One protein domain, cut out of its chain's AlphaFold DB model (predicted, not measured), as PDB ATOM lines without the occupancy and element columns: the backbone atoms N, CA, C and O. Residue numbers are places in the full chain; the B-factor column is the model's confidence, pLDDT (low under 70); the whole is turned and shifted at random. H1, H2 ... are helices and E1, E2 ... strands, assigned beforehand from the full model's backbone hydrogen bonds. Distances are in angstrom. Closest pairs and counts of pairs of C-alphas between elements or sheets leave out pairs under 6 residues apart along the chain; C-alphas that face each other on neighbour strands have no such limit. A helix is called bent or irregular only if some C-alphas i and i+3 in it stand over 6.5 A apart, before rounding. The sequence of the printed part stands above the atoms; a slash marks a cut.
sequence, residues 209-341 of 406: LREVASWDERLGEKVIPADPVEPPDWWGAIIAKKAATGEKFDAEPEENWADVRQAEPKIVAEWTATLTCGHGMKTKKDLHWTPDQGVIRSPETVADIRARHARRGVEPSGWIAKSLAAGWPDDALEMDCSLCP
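AT A GLANCE: This is residues 209 to 341 of the 406 residues of an uncharacterized protein of Mycobacterium sp. AZCC_0083 (UniProt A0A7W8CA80). The model is an open frame: a long, strongly twisted hairpin-plus-one sheet of three strands, E1, E2 and E3, makes one side, H1 and H2 lie beyond the far end of E1, and H3 and H4 form a separate side. The helices are spread out with few contacts, and residues 241 to 246 stick out at the H1 end. The printed part has 133 residues, with four named helices and three named strands in the order E1 H1 H2 E2 E3 H3 H4. The sheet has the order E1, E2, E3 and is antiparallel; the class is mixed, helices and strands. The whole is only just loose, close to compact, with a radius of gyration of the C-alphas of 17.0 A and spans of 42 by 34 by 31 A.

HOW THE PARTS SIT: E1, residues 212 to 224, bends by 78 degrees at residue 216. Its antiparallel neighbour is E2, residues 266 to 275, at 158 degrees between directions; N 219 and O 270 are 2.8 A apart, within hydrogen-bond range. E2 and E3, residues 280 to 286, form a hairpin, antiparallel at 150 degrees, with N 271 and O 283 at 2.9 A, within hydrogen-bond range. E1 and E3 are the edge strands. H1, residues 233 to 244, and H2, residues 255 to 260, are not on the sheet; the two are only just apart, their closest C-alphas 8.4 A from each other. H3, residues 299 to 311, and H4, residues 318 to 325, are not on the sheet either. H3 and H4 are close but not clearly touching, with the C-alphas of Val 302 and Leu 324 closest at 7.0 A; they run opposite ways at a steep tilt of 42 degrees. H1 is apart from H3 and H4, and so is H2. In H1, H3 and H4 every O i to N i+4 pair is within hydrogen-bond range; in H2 it is 1 of 2.

IN THESE COORDINATES: E1 begins at C-alpha 212, (41.051, 42.776, 137.610), and is 23.9 A long. H1 measures 16.9 A and H2 9.4 A; H2 is neither bent nor irregular, but only just: C-alphas 255 and 258 are 6.2 A apart. E2 spans 26.2 A and E3 19.7 A. H3 begins at C-alpha 299, (57.812, 38.117, 145.535), and is 18.3 A long. H4, 11.0 A long, ends at C-alpha 325, (51.569, 47.463, 148.593).

THE WHOLE: The C-alphas farthest apart in the domain, those of Ala 244 and Asp 292, are 43.8 A apart. The printed part has no cut. The link from E3 to H3, 12 residues, is long, and residues 326 to 341 hold no named element. Mean pLDDT of the printed part is 85.7; residues 248 to 255 are under 70.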
ATOM      1  N   LEU A 209      44.811  50.312 144.313       90.38
ATOM      2  CA  LEU A 209      44.751  49.690 142.994       90.38
ATOM      3  C   LEU A 209      43.566  48.726 142.949       90.38
ATOM      4  O   LEU A 209      43.276  48.022 143.920       90.38
ATOM      5  N   ARG A 210      42.845  48.734 141.833       91.56
ATOM      6  CA  ARG A 210      41.694  47.861 141.638       91.56
ATOM      7  C   ARG A 210      42.172  46.564 141.026       91.56
ATOM      8  O   ARG A 210      42.842  46.576 140.002       91.56
ATOM      9  N   GLU A 211      41.797  45.451 141.639       91.44
ATOM     10  CA  GLU A 211      42.018  44.138 141.042       91.44
ATOM     11  C   GLU A 211      41.249  44.008 139.726       91.44
ATOM     12  O   GLU A 211      40.216  44.662 139.528       91.44
ATOM     13  N   VAL A 212      41.748  43.149 138.839       92.50
ATOM     14  CA  VAL A 212      41.051  42.776 137.610       92.50
ATOM     15  C   VAL A 212      39.956  41.776 137.967       92.50
ATOM     16  O   VAL A 212      40.253  40.681 138.431       92.50
ATOM     17  N   ALA A 213      38.695  42.161 137.772       93.12
ATOM     18  CA  ALA A 213      37.548  41.294 138.028       93.12
ATOM     19  C   ALA A 213      37.300  40.317 136.872       93.12
ATOM     20  O   ALA A 213      36.941  39.166 137.110       93.12
ATOM     21  N   SER A 214      37.508  40.764 135.631       92.94
ATOM     22  CA  SER A 214      37.403  39.923 134.440       92.94
ATOM     23  C   SER A 214      38.323  40.398 133.325       92.94
ATOM     24  O   SER A 214      38.558  41.596 133.154       92.94
ATOM     25  N   TRP A 215      38.822  39.435 132.554       93.00
ATOM     26  CA  TRP A 215      39.432  39.660 131.248       93.00
ATOM     27  C   TRP A 215      38.347  39.443 130.203       93.00
ATOM     28  O   TRP A 215      37.858  38.326 130.056       93.00
ATOM     29  N   ASP A 216      37.921  40.521 129.552       89.50
ATOM     30  CA  ASP A 216      36.679  40.532 128.778       89.50
ATOM     31  C   ASP A 216      36.915  40.021 127.350       89.50
ATOM     32  O   ASP A 216      36.237  39.108 126.886       89.50
ATOM     33  N   GLU A 217      37.898  40.594 126.648       91.19
ATOM     34  CA  GLU A 217      38.177  40.287 125.241       91.19
ATOM     35  C   GLU A 217      39.642  40.569 124.880       91.19
ATOM     36  O   GLU A 217      40.199  41.607 125.258       91.19
ATOM     37  N   ARG A 218      40.250  39.678 124.084       92.81
ATOM     38  CA  ARG A 218      41.497  39.944 123.350       92.81
ATOM     39  C   ARG A 218      41.143  40.618 122.026       92.81
ATOM     40  O   ARG A 218      40.625  39.963 121.127       92.81
ATOM     41  N   LEU A 219      41.451  41.907 121.902       89.69
ATOM     42  CA  LEU A 219      41.096  42.722 120.733       89.69
ATOM     43  C   LEU A 219      41.920  42.379 119.488       89.69
ATOM     44  O   LEU A 219      41.502  42.666 118.369       89.69
ATOM     45  N   GLY A 220      43.096  41.779 119.676       92.62
ATOM     46  CA  GLY A 220      43.965  41.357 118.587       92.62
ATOM     47  C   GLY A 220      45.437  41.539 118.911       92.62
ATOM     48  O   GLY A 220      45.839  41.637 120.073       92.62
ATOM     49  N   GLU A 221      46.238  41.554 117.855       95.31
ATOM     50  CA  GLU A 221      47.685  41.706 117.915       95.31
ATOM     51  C   GLU A 221      48.076  43.096 117.432       95.31
ATOM     52  O   GLU A 221      47.524  43.618 116.461       95.31
ATOM     53  N   LYS A 222      49.042  43.703 118.116       93.62
ATOM     54  CA  LYS A 222      49.539  45.036 117.800       93.62
ATOM     55  C   LYS A 222      51.050  45.003 117.729       93.62
ATOM     56  O   LYS A 222      51.716  44.559 118.662       93.62
ATOM     57  N   VAL A 223      51.585  45.506 116.625       94.31
ATOM     58  CA  VAL A 223      53.022  45.717 116.479       94.31
ATOM     59  C   VAL A 223      53.367  47.032 117.169       94.31
ATOM     60  O   VAL A 223      52.892  48.096 116.768       94.31
ATOM     61  N   ILE A 224      54.166  46.958 118.226       91.81
ATOM     62  CA  ILE A 224      54.846  48.114 118.802       91.81
ATOM     63  C   ILE A 224      56.152  48.270 118.017       91.81
ATOM     64  O   ILE A 224      56.957  47.332 118.024       91.81
ATOM     65  N   PRO A 225      56.360  49.395 117.306       94.00
ATOM     66  CA  PRO A 225      57.594  49.613 116.564       94.00
ATOM     67  C   PRO A 225      58.790  49.659 117.517       94.00
ATOM     68  O   PRO A 225      58.633  49.932 118.705       94.00
ATOM     69  N   ALA A 226      59.981  49.398 116.983       94.31
ATOM     70  CA  ALA A 226      61.206  49.668 117.718       94.31
ATOM     71  C   ALA A 226      61.295  51.163 118.056       94.31
ATOM     72  O   ALA A 226      60.934  52.020 117.242       94.31
ATOM     73  N   ASP A 227      61.807  51.456 119.241       93.06
ATOM     74  CA  ASP A 227      62.163  52.805 119.643       93.06
ATOM     75  C   ASP A 227      63.333  53.328 118.785       93.06
ATOM     76  O   ASP A 227      64.211  52.547 118.381       93.06
ATOM     77  N   PRO A 228      63.381  54.644 118.496       93.19
ATOM     78  CA  PRO A 228      64.446  55.229 117.687       93.19
ATOM     79  C   PRO A 228      65.824  54.988 118.314       93.19
ATOM     80  O   PRO A 228      65.971  54.906 119.533       93.19
ATOM     81  N   VAL A 229      66.854  54.862 117.470       92.69
ATOM     82  CA  VAL A 229      68.239  54.664 117.936       92.69
ATOM     83  C   VAL A 229      68.715  55.879 118.727       92.69
ATOM     84  O   VAL A 229      69.286  55.725 119.802       92.69
ATOM     85  N   GLU A 230      68.433  57.074 118.215       90.94
ATOM     86  CA  GLU A 230      68.690  58.327 118.916       90.94
ATOM     87  C   GLU A 230      67.535  58.654 119.874       90.94
ATOM     88  O   GLU A 230      66.373  58.370 119.555       90.94
ATOM     89  N   PRO A 231      67.829  59.240 121.048       89.00
ATOM     90  CA  PRO A 231      66.797  59.630 121.990       89.00
ATOM     91  C   PRO A 231      65.903  60.714 121.370       89.00
ATOM     92  O   PRO A 231      66.406  61.702 120.837       89.00
ATOM     93  N   PRO A 232      64.575  60.570 121.452       87.44
ATOM     94  CA  PRO A 232      63.650  61.577 120.943       87.44
ATOM     95  C   PRO A 232      63.696  62.862 121.786       87.44
ATOM     96  O   PRO A 232      64.024  62.825 122.971       87.44
ATOM     97  N   ASP A 233      63.267  63.995 121.223       86.56
ATOM     98  CA  ASP A 233      63.328  65.318 121.879       86.56
ATOM     99  C   ASP A 233      62.683  65.358 123.278       86.56
ATOM    100  O   ASP A 233      63.153  66.043 124.192       86.56
ATOM    101  N   TRP A 234      61.606  64.592 123.483       84.25
ATOM    102  CA  TRP A 234      60.935  64.513 124.782       84.25
ATOM    103  C   TRP A 234      61.796  63.834 125.857       84.25
ATOM    104  O   TRP A 234      61.625  64.138 127.040       84.25
ATOM    105  N   TRP A 235      62.741  62.964 125.480       85.00
ATOM    106  CA  TRP A 235      63.699  62.352 126.404       85.00
ATOM    107  C   TRP A 235      64.603  63.424 127.014       85.00
ATOM    108  O   TRP A 235      64.701  63.525 128.238       85.00
ATOM    109  N   GLY A 236      65.146  64.318 126.180       82.00
ATOM    110  CA  GLY A 236      65.920  65.479 126.630       82.00
ATOM    111  C   GLY A 236      65.137  66.375 127.596       82.00
ATOM    112  O   GLY A 236      65.671  66.817 128.614       82.00
ATOM    113  N   ALA A 237      63.837  66.574 127.350       83.12
ATOM    114  CA  ALA A 237      62.971  67.333 128.254       83.12
ATOM    115  C   ALA A 237      62.784  66.654 129.627       83.12
ATOM    116  O   ALA A 237      62.750  67.341 130.653       83.12
ATOM    117  N   ILE A 238      62.698  65.319 129.682       81.31
ATOM    118  CA  ILE A 238      62.661  64.572 130.952       81.31
ATOM    119  C   ILE A 238      63.981  64.739 131.706       81.31
ATOM    120  O   ILE A 238      63.965  64.959 132.921       81.31
ATOM    121  N   ILE A 239      65.106  64.671 130.993       81.69
ATOM    122  CA  ILE A 239      66.439  64.844 131.572       81.69
ATOM    123  C   ILE A 239      66.576  66.237 132.187       81.69
ATOM    124  O   ILE A 239      66.897  66.363 133.369       81.69
ATOM    125  N   ALA A 240      66.243  67.274 131.416       81.69
ATOM    126  CA  ALA A 240      66.278  68.661 131.866       81.69
ATOM    127  C   ALA A 240      65.367  68.898 133.080       81.69
ATOM    128  O   ALA A 240      65.761  69.568 134.036       81.69
ATOM    129  N   LYS A 241      64.164  68.309 133.082       81.81
ATOM    130  CA  LYS A 241      63.229  68.411 134.208       81.81
ATOM    131  C   LYS A 241      63.804  67.793 135.482       81.81
ATOM    132  O   LYS A 241      63.737  68.424 136.533       81.81
ATOM    133  N   LYS A 242      64.388  66.598 135.386       77.62
ATOM    134  CA  LYS A 242      65.004  65.911 136.531       77.62
ATOM    135  C   LYS A 242      66.219  66.657 137.072       77.62
ATOM    136  O   LYS A 242      66.330  66.827 138.287       77.62
ATOM    137  N   ALA A 243      67.055  67.187 136.177       79.62
ATOM    138  CA  ALA A 243      68.171  68.053 136.542       79.62
ATOM    139  C   ALA A 243      67.693  69.299 137.308       79.62
ATOM    140  O   ALA A 243      68.251  69.632 138.352       79.62
ATOM    141  N   ALA A 244      66.610  69.939 136.852       82.75
ATOM    142  CA  ALA A 244      66.030  71.107 137.518       82.75
ATOM    143  C   ALA A 244      65.448  70.790 138.910       82.75
ATOM    144  O   ALA A 244      65.482  71.641 139.796       82.75
ATOM    145  N   THR A 245      64.935  69.575 139.126       78.56
ATOM    146  CA  THR A 245      64.411  69.129 140.428       78.56
ATOM    147  C   THR A 245      65.474  68.522 141.350       78.56
ATOM    148  O   THR A 245      65.147  68.133 142.469       78.56
ATOM    149  N   GLY A 246      66.733  68.418 140.905       78.00
ATOM    150  CA  GLY A 246      67.811  67.748 141.646       78.00
ATOM    151  C   GLY A 246      67.642  66.226 141.754       78.00
ATOM    152  O   GLY A 246      68.314  65.583 142.560       78.00
ATOM    153  N   GLU A 247      66.744  65.644 140.955       70.00
ATOM    154  CA  GLU A 247      66.479  64.207 140.934       70.00
ATOM    155  C   GLU A 247      67.545  63.528 140.059       70.00
ATOM    156  O   GLU A 247      67.675  63.833 138.873       70.00
ATOM    157  N   LYS A 248      68.349  62.630 140.640       62.47
ATOM    158  CA  LYS A 248      69.419  61.928 139.914       62.47
ATOM    159  C   LYS A 248      68.861  60.734 139.132       62.47
ATOM    160  O   LYS A 248      67.976  60.030 139.616       62.47
ATOM    161  N   PHE A 249      69.394  60.487 137.936       60.09
ATOM    162  CA  PHE A 249      69.227  59.200 137.254       60.09
ATOM    163  C   PHE A 249      70.186  58.157 137.843       60.09
ATOM    164  O   PHE A 249      71.214  58.513 138.413       60.09
ATOM    165  N   ASP A 250      69.848  56.872 137.693       53.44
ATOM    166  CA  ASP A 250      70.728  55.765 138.100       53.44
ATOM    167  C   ASP A 250      71.977  55.642 137.191       53.44
ATOM    168  O   ASP A 250      72.957  55.027 137.598       53.44
ATOM    169  N   ALA A 251      71.946  56.233 135.987       55.16
ATOM    170  CA  ALA A 251      73.021  56.262 134.987       55.16
ATOM    171  C   ALA A 251      73.039  57.612 134.238       55.16
ATOM    172  O   ALA A 251      72.073  58.379 134.332       55.16
ATOM    173  N   GLU A 252      74.118  57.902 133.499       56.44
ATOM    174  CA  GLU A 252      74.223  59.101 132.654       56.44
ATOM    175  C   GLU A 252      73.063  59.146 131.626       56.44
ATOM    176  O   GLU A 252      72.680  58.111 131.073       56.44
ATOM    177  N   PRO A 253      72.447  60.313 131.366       58.19
ATOM    178  CA  PRO A 253      71.157  60.389 130.669       58.19
ATOM    179  C   PRO A 253      71.161  59.930 129.200       58.19
ATOM    180  O   PRO A 253      70.130  59.479 128.692       58.19
ATOM    181  N   GLU A 254      72.308  60.069 128.534       54.16
ATOM    182  CA  GLU A 254      72.541  59.666 127.141       54.16
ATOM    183  C   GLU A 254      72.879  58.171 127.036       54.16
ATOM    184  O   GLU A 254      72.381  57.494 126.137       54.16
ATOM    185  N   GLU A 255      73.630  57.627 127.999       54.97
ATOM    186  CA  GLU A 255      73.944  56.190 128.078       54.97
ATOM    187  C   GLU A 255      72.693  55.353 128.396       54.97
ATOM    188  O   GLU A 255      72.527  54.247 127.891       54.97
ATOM    189  N   ASN A 256      71.738  55.922 129.134       73.12
ATOM    190  CA  ASN A 256      70.528  55.228 129.566       73.12
ATOM    191  C   ASN A 256      69.506  54.980 128.435       73.12
ATOM    192  O   ASN A 256      68.692  54.068 128.553       73.12
ATOM    193  N   TRP A 257      69.508  55.750 127.333       83.19
ATOM    194  CA  TRP A 257      68.524  55.528 126.256       83.19
ATOM    195  C   TRP A 257      68.744  54.189 125.554       83.19
ATOM    196  O   TRP A 257      67.787  53.449 125.340       83.19
ATOM    197  N   ALA A 258      69.993  53.845 125.235       85.31
ATOM    198  CA  ALA A 258      70.312  52.579 124.578       85.31
ATOM    199  C   ALA A 258      69.894  51.357 125.417       85.31
ATOM    200  O   ALA A 258      69.482  50.353 124.839       85.31
ATOM    201  N   ASP A 259      69.944  51.479 126.746       79.75
ATOM    202  CA  ASP A 259      69.599  50.417 127.693       79.75
ATOM    203  C   ASP A 259      68.088  50.279 127.938       79.75
ATOM    204  O   ASP A 259      67.603  49.182 128.222       79.75
ATOM    205  N   VAL A 260      67.329  51.377 127.847       79.50
ATOM    206  CA  VAL A 260      65.875  51.372 128.114       79.50
ATOM    207  C   VAL A 260      65.020  51.331 126.854       79.50
ATOM    208  O   VAL A 260      63.843  50.975 126.949       79.50
ATOM    209  N   ARG A 261      65.572  51.698 125.691       87.38
ATOM    210  CA  ARG A 261      64.836  51.699 124.423       87.38
ATOM    211  C   ARG A 261      64.509  50.275 123.988       87.38
ATOM    212  O   ARG A 261      65.330  49.359 124.068       87.38
ATOM    213  N   GLN A 262      63.330  50.096 123.420       88.19
ATOM    214  CA  GLN A 262      62.940  48.856 122.773       88.19
ATOM    215  C   GLN A 262      63.624  48.747 121.400       88.19
ATOM    216  O   GLN A 262      63.123  49.256 120.401       88.19
ATOM    217  N   ALA A 263      64.786  48.092 121.336       92.25
ATOM    218  CA  ALA A 263      65.589  48.032 120.109       92.25
ATOM    219  C   ALA A 263      64.925  47.273 118.943       92.25
ATOM    220  O   ALA A 263      65.206  47.576 117.784       92.25
ATOM    221  N   GLU A 264      64.049  46.312 119.243       93.44
ATOM    222  CA  GLU A 264      63.347  45.493 118.255       93.44
ATOM    223  C   GLU A 264      61.833  45.734 118.311       93.44
ATOM    224  O   GLU A 264      61.278  45.993 119.386       93.44
ATOM    225  N   PRO A 265      61.122  45.652 117.173       94.00
ATOM    226  CA  PRO A 265      59.670  45.700 117.188       94.00
ATOM    227  C   PRO A 265      59.117  44.497 117.959       94.00
ATOM    228  O   PRO A 265      59.592  43.372 117.813       94.00
ATOM    229  N   LYS A 266      58.076  44.729 118.758       94.69
ATOM    230  CA  LYS A 266      57.447  43.695 119.584       94.69
ATOM    231  C   LYS A 266      55.985  43.547 119.211       94.69
ATOM    232  O   LYS A 266      55.256  44.532 119.122       94.69
ATOM    233  N   ILE A 267      55.544  42.307 119.031       95.31
ATOM    234  CA  ILE A 267      54.127  41.990 118.870       95.31
ATOM    235  C   ILE A 267      53.542  41.739 120.257       95.31
ATOM    236  O   ILE A 267      54.031  40.896 121.010       95.31
ATOM    237  N   VAL A 268      52.495  42.484 120.597       95.75
ATOM    238  CA  VAL A 268      51.752  42.341 121.851       95.75
ATOM    239  C   VAL A 268      50.299  41.999 121.562       95.75
ATOM    240  O   VAL A 268      49.754  42.388 120.526       95.75
ATOM    241  N   ALA A 269      49.657  41.297 122.487       95.06
ATOM    242  CA  ALA A 269      48.212  41.132 122.489       95.06
ATOM    243  C   ALA A 269      47.571  42.314 123.229       95.06
ATOM    244  O   ALA A 269      47.968  42.641 124.351       95.06
ATOM    245  N   GLU A 270      46.583  42.959 122.615       93.62
ATOM    246  CA  GLU A 270      45.789  44.000 123.272       93.62
ATOM    247  C   GLU A 270      44.563  43.358 123.924       93.62
ATOM    248  O   GLU A 270      43.816  42.610 123.287       93.62
ATOM    249  N   TRP A 271      44.374  43.637 125.210       92.94
ATOM    250  CA  TRP A 271      43.316  43.059 126.026       92.94
ATOM    251  C   TRP A 271      42.423  44.143 126.602       92.94
ATOM    252  O   TRP A 271      42.878  45.219 127.000       92.94
ATOM    253  N   THR A 272      41.144  43.818 126.709       91.56
ATOM    254  CA  THR A 272      40.186  44.546 127.526       91.56
ATOM    255  C   THR A 272      39.926  43.785 128.812       91.56
ATOM    256  O   THR A 272      39.852  42.557 128.832       91.56
ATOM    257  N   ALA A 273      39.792  44.536 129.893       91.12
ATOM    258  CA  ALA A 273      39.476  43.989 131.196       91.12
ATOM    259  C   ALA A 273      38.505  44.910 131.929       91.12
ATOM    260  O   ALA A 273      38.438  46.113 131.632       91.12
ATOM    261  N   THR A 274      37.802  44.352 132.905       91.81
ATOM    262  CA  THR A 274      36.951  45.080 133.841       91.81
ATOM    263  C   THR A 274      37.551  44.966 135.232       91.81
ATOM    264  O   THR A 274      37.862  43.882 135.723       91.81
ATOM    265  N   LEU A 275      37.755  46.114 135.869       92.75
ATOM    266  CA  LEU A 275      38.271  46.207 137.226       92.75
ATOM    267  C   LEU A 275      37.166  45.897 138.242       92.75
ATOM    268  O   LEU A 275      35.981  46.054 137.960       92.75
ATOM    269  N   THR A 276      37.539  45.551 139.471       93.56
ATOM    270  CA  THR A 276      36.606  45.322 140.599       93.56
ATOM    271  C   THR A 276      35.699  46.508 140.925       93.56
ATOM    272  O   THR A 276      34.658  46.340 141.553       93.56
ATOM    273  N   CYS A 277      36.052  47.714 140.481       91.38
ATOM    274  CA  CYS A 277      35.184  48.885 140.569       91.38
ATOM    275  C   CYS A 277      34.120  48.972 139.456       91.38
ATOM    276  O   CYS A 277      33.358  49.932 139.453       91.38
ATOM    277  N   GLY A 278      34.079  48.020 138.517       91.25
ATOM    278  CA  GLY A 278      33.165  47.985 137.369       91.25
ATOM    279  C   GLY A 278      33.650  48.758 136.139       91.25
ATOM    280  O   GLY A 278      33.023  48.694 135.086       91.25
ATOM    281  N   HIS A 279      34.769  49.478 136.239       90.44
ATOM    282  CA  HIS A 279      35.314  50.246 135.125       90.44
ATOM    283  C   HIS A 279      36.192  49.395 134.212       90.44
ATOM    284  O   HIS A 279      37.042  48.632 134.670       90.44
ATOM    285  N   GLY A 280      36.028  49.597 132.908       88.69
ATOM    286  CA  GLY A 280      36.871  48.968 131.906       88.69
ATOM    287  C   GLY A 280      38.252  49.617 131.800       88.69
ATOM    288  O   GLY A 280      38.381  50.839 131.858       88.69
ATOM    289  N   MET A 281      39.264  48.793 131.547       88.69
ATOM    290  CA  MET A 281      40.602  49.204 131.130       88.69
ATOM    291  C   MET A 281      41.008  48.499 129.829       88.69
ATOM    292  O   MET A 281      40.328  47.569 129.366       88.69
ATOM    293  N   LYS A 282      42.109  48.969 129.244       89.00
ATOM    294  CA  LYS A 282      42.849  48.302 128.172       89.00
ATOM    295  C   LYS A 282      44.293  48.175 128.605       89.00
ATOM    296  O   LYS A 282      44.850  49.138 129.119       89.00
ATOM    297  N   THR A 283      44.876  47.015 128.361       91.00
ATOM    298  CA  THR A 283      46.300  46.787 128.591       91.00
ATOM    299  C   THR A 283      46.892  45.983 127.439       91.00
ATOM    300  O   THR A 283      46.175  45.372 126.639       91.00
ATOM    301  N   LYS A 284      48.216  46.023 127.328       92.38
ATOM    302  CA  LYS A 284      48.996  45.270 126.352       92.38
ATOM    303  C   LYS A 284      49.785  44.210 127.093       92.38
ATOM    304  O   LYS A 284      50.514  44.518 128.031       92.38
ATOM    305  N   LYS A 285      49.663  42.970 126.641       93.00
ATOM    306  CA  LYS A 285      50.354  41.817 127.210       93.00
ATOM    307  C   LYS A 285      51.221  41.139 126.170       93.00
ATOM    308  O   LYS A 285      51.034  41.329 124.968       93.00
ATOM    309  N   ASP A 286      52.169  40.336 126.634       92.50
ATOM    310  CA  ASP A 286      52.935  39.475 125.741       92.50
ATOM    311  C   ASP A 286      51.999  38.602 124.897       92.50
ATOM    312  O   ASP A 286      50.918  38.211 125.337       92.50
ATOM    313  N   LEU A 287      52.409  38.299 123.666       93.56
ATOM    314  CA  LEU A 287      51.561  37.622 122.679       93.56
ATOM    315  C   LEU A 287      50.987  36.278 123.175       93.56
ATOM    316  O   LEU A 287      49.853  35.912 122.843       93.56
ATOM    317  N   HIS A 288      51.780  35.562 123.974       93.38
ATOM    318  CA  HIS A 288      51.454  34.259 124.557       93.38
ATOM    319  C   HIS A 288      50.937  34.346 125.995       93.38
ATOM    320  O   HIS A 288      50.723  33.312 126.625       93.38
ATOM    321  N   TRP A 289      50.760  35.558 126.524       93.75
ATOM    322  CA  TRP A 289      50.210  35.738 127.855       93.75
ATOM    323  C   TRP A 289      48.730  35.328 127.889       93.75
ATOM    324  O   TRP A 289      47.979  35.565 126.936       93.75
ATOM    325  N   THR A 290      48.307  34.732 129.002       91.69
ATOM    326  CA  THR A 290      46.925  34.310 129.269       91.69
ATOM    327  C   THR A 290      46.448  34.838 130.626       91.69
ATOM    328  O   THR A 290      47.265  34.968 131.539       91.69
ATOM    329  N   PRO A 291      45.134  35.084 130.803       91.38
ATOM    330  CA  PRO A 291      44.550  35.512 132.078       91.38
ATOM    331  C   PRO A 291      44.986  34.706 133.309       91.38
ATOM    332  O   PRO A 291      45.211  35.294 134.368       91.38
ATOM    333  N   ASP A 292      45.165  33.390 133.163       88.19
ATOM    334  CA  ASP A 292      45.540  32.479 134.254       88.19
ATOM    335  C   ASP A 292      46.964  32.708 134.779       88.19
ATOM    336  O   ASP A 292      47.273  32.355 135.917       88.19
ATOM    337  N   GLN A 293      47.838  33.328 133.981       86.50
ATOM    338  CA  GLN A 293      49.178  33.721 134.432       86.50
ATOM    339  C   GLN A 293      49.140  34.920 135.391       86.50
ATOM    340  O   GLN A 293      50.129  35.191 136.070       86.50
ATOM    341  N   GLY A 294      48.001  35.617 135.480       80.06
ATOM    342  CA  GLY A 294      47.798  36.744 136.379       80.06
ATOM    343  C   GLY A 294      48.610  37.987 136.007       80.06
ATOM    344  O   GLY A 294      49.255  38.072 134.961       80.06
ATOM    345  N   VAL A 295      48.533  38.990 136.886       79.00
ATOM    346  CA  VAL A 295      49.227  40.285 136.740       79.00
ATOM    347  C   VAL A 295      50.268  40.535 137.824       79.00
ATOM    348  O   VAL A 295      50.958  41.543 137.765       79.00
ATOM    349  N   ILE A 296      50.367  39.668 138.834       76.75
ATOM    350  CA  ILE A 296      51.201  39.890 140.020       76.75
ATOM    351  C   ILE A 296      52.619  39.381 139.752       76.75
ATOM    352  O   ILE A 296      52.807  38.250 139.307       76.75
ATOM    353  N   ARG A 297      53.626  40.203 140.065       80.00
ATOM    354  CA  ARG A 297      55.035  39.809 139.954       80.00
ATOM    355  C   ARG A 297      55.455  38.844 141.057       80.00
ATOM    356  O   ARG A 297      54.866  38.802 142.136       80.00
ATOM    357  N   SER A 298      56.534  38.098 140.812       84.25
ATOM    358  CA  SER A 298      57.100  37.217 141.835       84.25
ATOM    359  C   SER A 298      57.524  38.015 143.083       84.25
ATOM    360  O   SER A 298      58.021  39.141 142.950       84.25
ATOM    361  N   PRO A 299      57.395  37.448 144.299       86.75
ATOM    362  CA  PRO A 299      57.812  38.117 145.535       86.75
ATOM    363  C   PRO A 299      59.270  38.595 145.517       86.75
ATOM    364  O   PRO A 299      59.574  39.662 146.044       86.75
ATOM    365  N   GLU A 300      60.161  37.840 144.868       89.38
ATOM    366  CA  GLU A 300      61.572  38.199 144.678       89.38
ATOM    367  C   GLU A 300      61.732  39.478 143.850       89.38
ATOM    368  O   GLU A 300      62.489  40.372 144.225       89.38
ATOM    369  N   THR A 301      60.957  39.613 142.768       86.12
ATOM    370  CA  THR A 301      60.973  40.821 141.932       86.12
ATOM    371  C   THR A 301      60.468  42.032 142.712       86.12
ATOM    372  O   THR A 301      61.061  43.108 142.649       86.12
ATOM    373  N   VAL A 302      59.397  41.867 143.496       88.94
ATOM    374  CA  VAL A 302      58.873  42.940 144.356       88.94
ATOM    375  C   VAL A 302      59.907  43.343 145.412       88.94
ATOM    376  O   VAL A 302      60.088  44.535 145.671       88.94
ATOM    377  N   ALA A 303      60.610  42.375 146.006       89.56
ATOM    378  CA  ALA A 303      61.674  42.630 146.971       89.56
ATOM    379  C   ALA A 303      62.855  43.395 146.346       89.56
ATOM    380  O   ALA A 303      63.326  44.358 146.956       89.56
ATOM    381  N   ASP A 304      63.283  43.044 145.127       88.06
ATOM    382  CA  ASP A 304      64.322  43.801 144.412       88.06
ATOM    383  C   ASP A 304      63.886  45.245 144.130       88.06
ATOM    384  O   ASP A 304      64.643  46.185 144.387       88.06
ATOM    385  N   ILE A 305      62.641  45.452 143.684       85.75
ATOM    386  CA  ILE A 305      62.099  46.799 143.450       85.75
ATOM    387  C   ILE A 305      62.110  47.612 144.753       85.75
ATOM    388  O   ILE A 305      62.584  48.752 144.762       85.75
ATOM    389  N   ARG A 306      61.670  47.026 145.877       88.56
ATOM    390  CA  ARG A 306      61.742  47.676 147.202       88.56
ATOM    391  C   ARG A 306      63.178  48.034 147.576       88.56
ATOM    392  O   ARG A 306      63.432  49.162 147.994       88.56
ATOM    393  N   ALA A 307      64.118  47.111 147.385       88.75
ATOM    394  CA  ALA A 307      65.529  47.346 147.675       88.75
ATOM    395  C   ALA A 307      66.116  48.466 146.798       88.75
ATOM    396  O   ALA A 307      66.894  49.285 147.286       88.75
ATOM    397  N   ARG A 308      65.714  48.554 145.524       83.38
ATOM    398  CA  ARG A 308      66.127  49.623 144.605       83.38
ATOM    399  C   ARG A 308      65.635  50.992 145.061       83.38
ATOM    400  O   ARG A 308      66.418  51.936 145.062       83.38
ATOM    401  N   HIS A 309      64.382  51.091 145.506       81.56
ATOM    402  CA  HIS A 309      63.856  52.325 146.096       81.56
ATOM    403  C   HIS A 309      64.580  52.695 147.398       81.56
ATOM    404  O   HIS A 309      65.005  53.840 147.545       81.56
ATOM    405  N   ALA A 310      64.815  51.726 148.288       85.62
ATOM    406  CA  ALA A 310      65.544  51.954 149.536       85.62
ATOM    407  C   ALA A 310      66.980  52.459 149.298       85.62
ATOM    408  O   ALA A 310      67.418  53.400 149.958       85.62
ATOM    409  N   ARG A 311      67.700  51.906 148.306       84.81
ATOM    410  CA  ARG A 311      69.049  52.371 147.920       84.81
ATOM    411  C   ARG A 311      69.080  53.832 147.466       84.81
ATOM    412  O   ARG A 311      70.104  54.486 147.632       84.81
ATOM    413  N   ARG A 312      67.976  54.352 146.921       76.50
ATOM    414  CA  ARG A 312      67.858  55.760 146.512       76.50
ATOM    415  C   ARG A 312      67.594  56.708 147.686       76.50
ATOM    416  O   ARG A 312      67.643  57.917 147.490       76.50
ATOM    417  N   GLY A 313      67.304  56.191 148.884       79.88
ATOM    418  CA  GLY A 313      66.988  57.007 150.061       79.88
ATOM    419  C   GLY A 313      65.687  57.807 149.932       79.88
ATOM    420  O   GLY A 313      65.491  58.773 150.664       79.88
ATOM    421  N   VAL A 314      64.813  57.429 148.993       74.81
ATOM    422  CA  VAL A 314      63.517  58.072 148.763       74.81
ATOM    423  C   VAL A 314      62.423  57.096 149.166       74.81
ATOM    424  O   VAL A 314      62.278  56.036 148.552       74.81
ATOM    425  N   GLU A 315      61.647  57.464 150.184       81.94
ATOM    426  CA  GLU A 315      60.461  56.706 150.580       81.94
ATOM    427  C   GLU A 315      59.459  56.644 149.414       81.94
ATOM    428  O   GLU A 315      59.102  57.690 148.850       81.94
ATOM    429  N   PRO A 316      58.992  55.443 149.020       83.50
ATOM    430  CA  PRO A 316      57.937  55.306 148.032       83.50
ATOM    431  C   PRO A 316      56.713  56.133 148.429       83.50
ATOM    432  O   PRO A 316      56.196  56.011 149.536       83.50
ATOM    433  N   SER A 317      56.206  56.949 147.509       82.75
ATOM    434  CA  SER A 317      54.994  57.744 147.718       82.75
ATOM    435  C   SER A 317      54.066  57.668 146.506       82.75
ATOM    436  O   SER A 317      54.455  57.209 145.426       82.75
ATOM    437  N   GLY A 318      52.803  58.056 146.709       84.75
ATOM    438  CA  GLY A 318      51.769  58.051 145.677       84.75
ATOM    439  C   GLY A 318      51.621  56.688 144.998       84.75
ATOM    440  O   GLY A 318      51.488  55.652 145.651       84.75
ATOM    441  N   TRP A 319      51.673  56.681 143.667       82.69
ATOM    442  CA  TRP A 319      51.487  55.474 142.858       82.69
ATOM    443  C   TRP A 319      52.518  54.364 143.140       82.69
ATOM    444  O   TRP A 319      52.167  53.184 143.133       82.69
ATOM    445  N   ILE A 320      53.771  54.714 143.454       85.12
ATOM    446  CA  ILE A 320      54.829  53.724 143.727       85.12
ATOM    447  C   ILE A 320      54.516  52.966 145.021       85.12
ATOM    448  O   ILE A 320      54.586  51.737 145.053       85.12
ATOM    449  N   ALA A 321      54.119  53.684 146.076       87.69
ATOM    450  CA  ALA A 321      53.728  53.076 147.347       87.69
ATOM    451  C   ALA A 321      52.530  52.132 147.176       87.69
ATOM    452  O   ALA A 321      52.564  50.997 147.651       87.69
ATOM    453  N   LYS A 322      51.502  52.570 146.433       88.38
ATOM    454  CA  LYS A 322      50.324  51.747 146.113       88.38
ATOM    455  C   LYS A 322      50.700  50.474 145.359       88.38
ATOM    456  O   LYS A 322      50.246  49.392 145.722       88.38
ATOM    457  N   SER A 323      51.556  50.599 144.347       89.25
ATOM    458  CA  SER A 323      52.016  49.468 143.539       89.25
ATOM    459  C   SER A 323      52.794  48.470 144.389       89.25
ATOM    460  O   SER A 323      52.499  47.281 144.361       89.25
ATOM    461  N   LEU A 324      53.719  48.937 145.233       89.38
ATOM    462  CA  LEU A 324      54.473  48.076 146.152       89.38
ATOM    463  C   LEU A 324      53.593  47.376 147.194       89.38
ATOM    464  O   LEU A 324      53.899  46.241 147.576       89.38
ATOM    465  N   ALA A 325      52.538  48.042 147.667       88.69
ATOM    466  CA  ALA A 325      51.569  47.463 148.593       88.69
ATOM    467  C   ALA A 325      50.721  46.365 147.927       88.69
ATOM    468  O   ALA A 325      50.393  45.377 148.577       88.69
ATOM    469  N   ALA A 326      50.438  46.501 146.630       87.69
ATOM    470  CA  ALA A 326      49.676  45.538 145.834       87.69
ATOM    471  C   ALA A 326      50.529  44.413 145.205       87.69
ATOM    472  O   ALA A 326      50.034  43.673 144.360       87.69
ATOM    473  N   GLY A 327      51.813  44.287 145.562       88.06
ATOM    474  CA  GLY A 327      52.700  43.267 144.977       88.06
ATOM    475  C   GLY A 327      53.219  43.605 143.573       88.06
ATOM    476  O   GLY A 327      53.592  42.708 142.827       88.06
ATOM    477  N   TRP A 328      53.251  44.894 143.230       85.19
ATOM    478  CA  TRP A 328      53.744  45.464 141.973       85.19
ATOM    479  C   TRP A 328      53.207  44.744 140.730       85.19
ATOM    480  O   TRP A 328      53.981  44.112 140.007       85.19
ATOM    481  N   PRO A 329      51.888  44.793 140.487       84.56
ATOM    482  CA  PRO A 329      51.341  44.156 139.307       84.56
ATOM    483  C   PRO A 329      51.895  44.802 138.031       84.56
ATOM    484  O   PRO A 329      52.165  46.003 138.002       84.56
ATOM    485  N   ASP A 330      52.060  44.013 136.970       81.94
ATOM    486  CA  ASP A 330      52.596  44.491 135.688       81.94
ATOM    487  C   ASP A 330      51.762  45.628 135.086       81.94
ATOM    488  O   ASP A 330      52.322  46.521 134.460       81.94
ATOM    489  N   ASP A 331      50.451  45.630 135.344       81.38
ATOM    490  CA  ASP A 331      49.512  46.668 134.899       81.38
ATOM    491  C   ASP A 331      49.127  47.632 136.033       81.38
ATOM    492  O   ASP A 331      47.990  48.102 136.118       81.38
ATOM    493  N   ALA A 332      50.028  47.888 136.985       83.50
ATOM    494  CA  ALA A 332      49.709  48.724 138.143       83.50
ATOM    495  C   ALA A 332      49.208  50.132 137.769       83.50
ATOM    496  O   ALA A 332      48.471  50.741 138.546       83.50
ATOM    497  N   LEU A 333      49.596  50.671 136.607       83.88
ATOM    498  CA  LEU A 333      49.089  51.955 136.112       83.88
ATOM    499  C   LEU A 333      47.640  51.839 135.633       83.88
ATOM    500  O   LEU A 333      46.811  52.681 135.976       83.88
ATOM    501  N   GLU A 334      47.316  50.795 134.878       86.00
ATOM    502  CA  GLU A 334      45.976  50.546 134.349       86.00
ATOM    503  C   GLU A 334      44.993  50.147 135.464       86.00
ATOM    504  O   GLU A 334      43.811  50.500 135.413       86.00
ATOM    505  N   MET A 335      45.491  49.482 136.512       87.69
ATOM    506  CA  MET A 335      44.743  49.138 137.728       87.69
ATOM    507  C   MET A 335      44.475  50.348 138.644       87.69
ATOM    508  O   MET A 335      43.568  50.294 139.485       87.69
ATOM    509  N   ASP A 336      45.211  51.459 138.492       89.81
ATOM    510  CA  ASP A 336      44.914  52.734 139.162       89.81
ATOM    511  C   ASP A 336      43.783  53.456 138.417       89.81
ATOM    512  O   ASP A 336      43.986  54.386 137.632       89.81
ATOM    513  N   CYS A 337      42.558  52.964 138.624       89.69
ATOM    514  CA  CYS A 337      41.386  53.383 137.866       89.69
ATOM    515  C   CYS A 337      41.174  54.907 137.908       89.69
ATOM    516  O   CYS A 337      40.628  55.462 138.869       89.69
ATOM    517  N   SER A 338      41.514  55.575 136.805       86.69
ATOM    518  CA  SER A 338      41.404  57.029 136.650       86.69
ATOM    519  C   SER A 338      39.961  57.547 136.656       86.69
ATOM    520  O   SER A 338      39.741  58.740 136.868       86.69
ATOM    521  N   LEU A 339      38.983  56.652 136.471       89.75
ATOM    522  CA  LEU A 339      37.555  56.955 136.477       89.75
ATOM    523  C   LEU A 339      36.961  56.993 137.883       89.75
ATOM    524  O   LEU A 339      36.144  57.863 138.159       89.75
ATOM    525  N   CYS A 340      37.384  56.123 138.805       90.75
ATOM    526  CA  CYS A 340      36.823  56.066 140.163       90.75
ATOM    527  C   CYS A 340      36.790  57.413 140.920       90.75
ATOM    528  O   CYS A 340      35.852  57.634 141.692       90.75
ATOM    529  N   PRO A 341      37.772  58.321 140.761       90.75
ATOM    530  CA  PRO A 341      37.727  59.645 141.377       90.75
ATOM    531  C   PRO A 341      36.628  60.568 140.844       90.75
ATOM    532  O   PRO A 341      36.198  61.464 141.559       90.75
TER     533      PRO A 341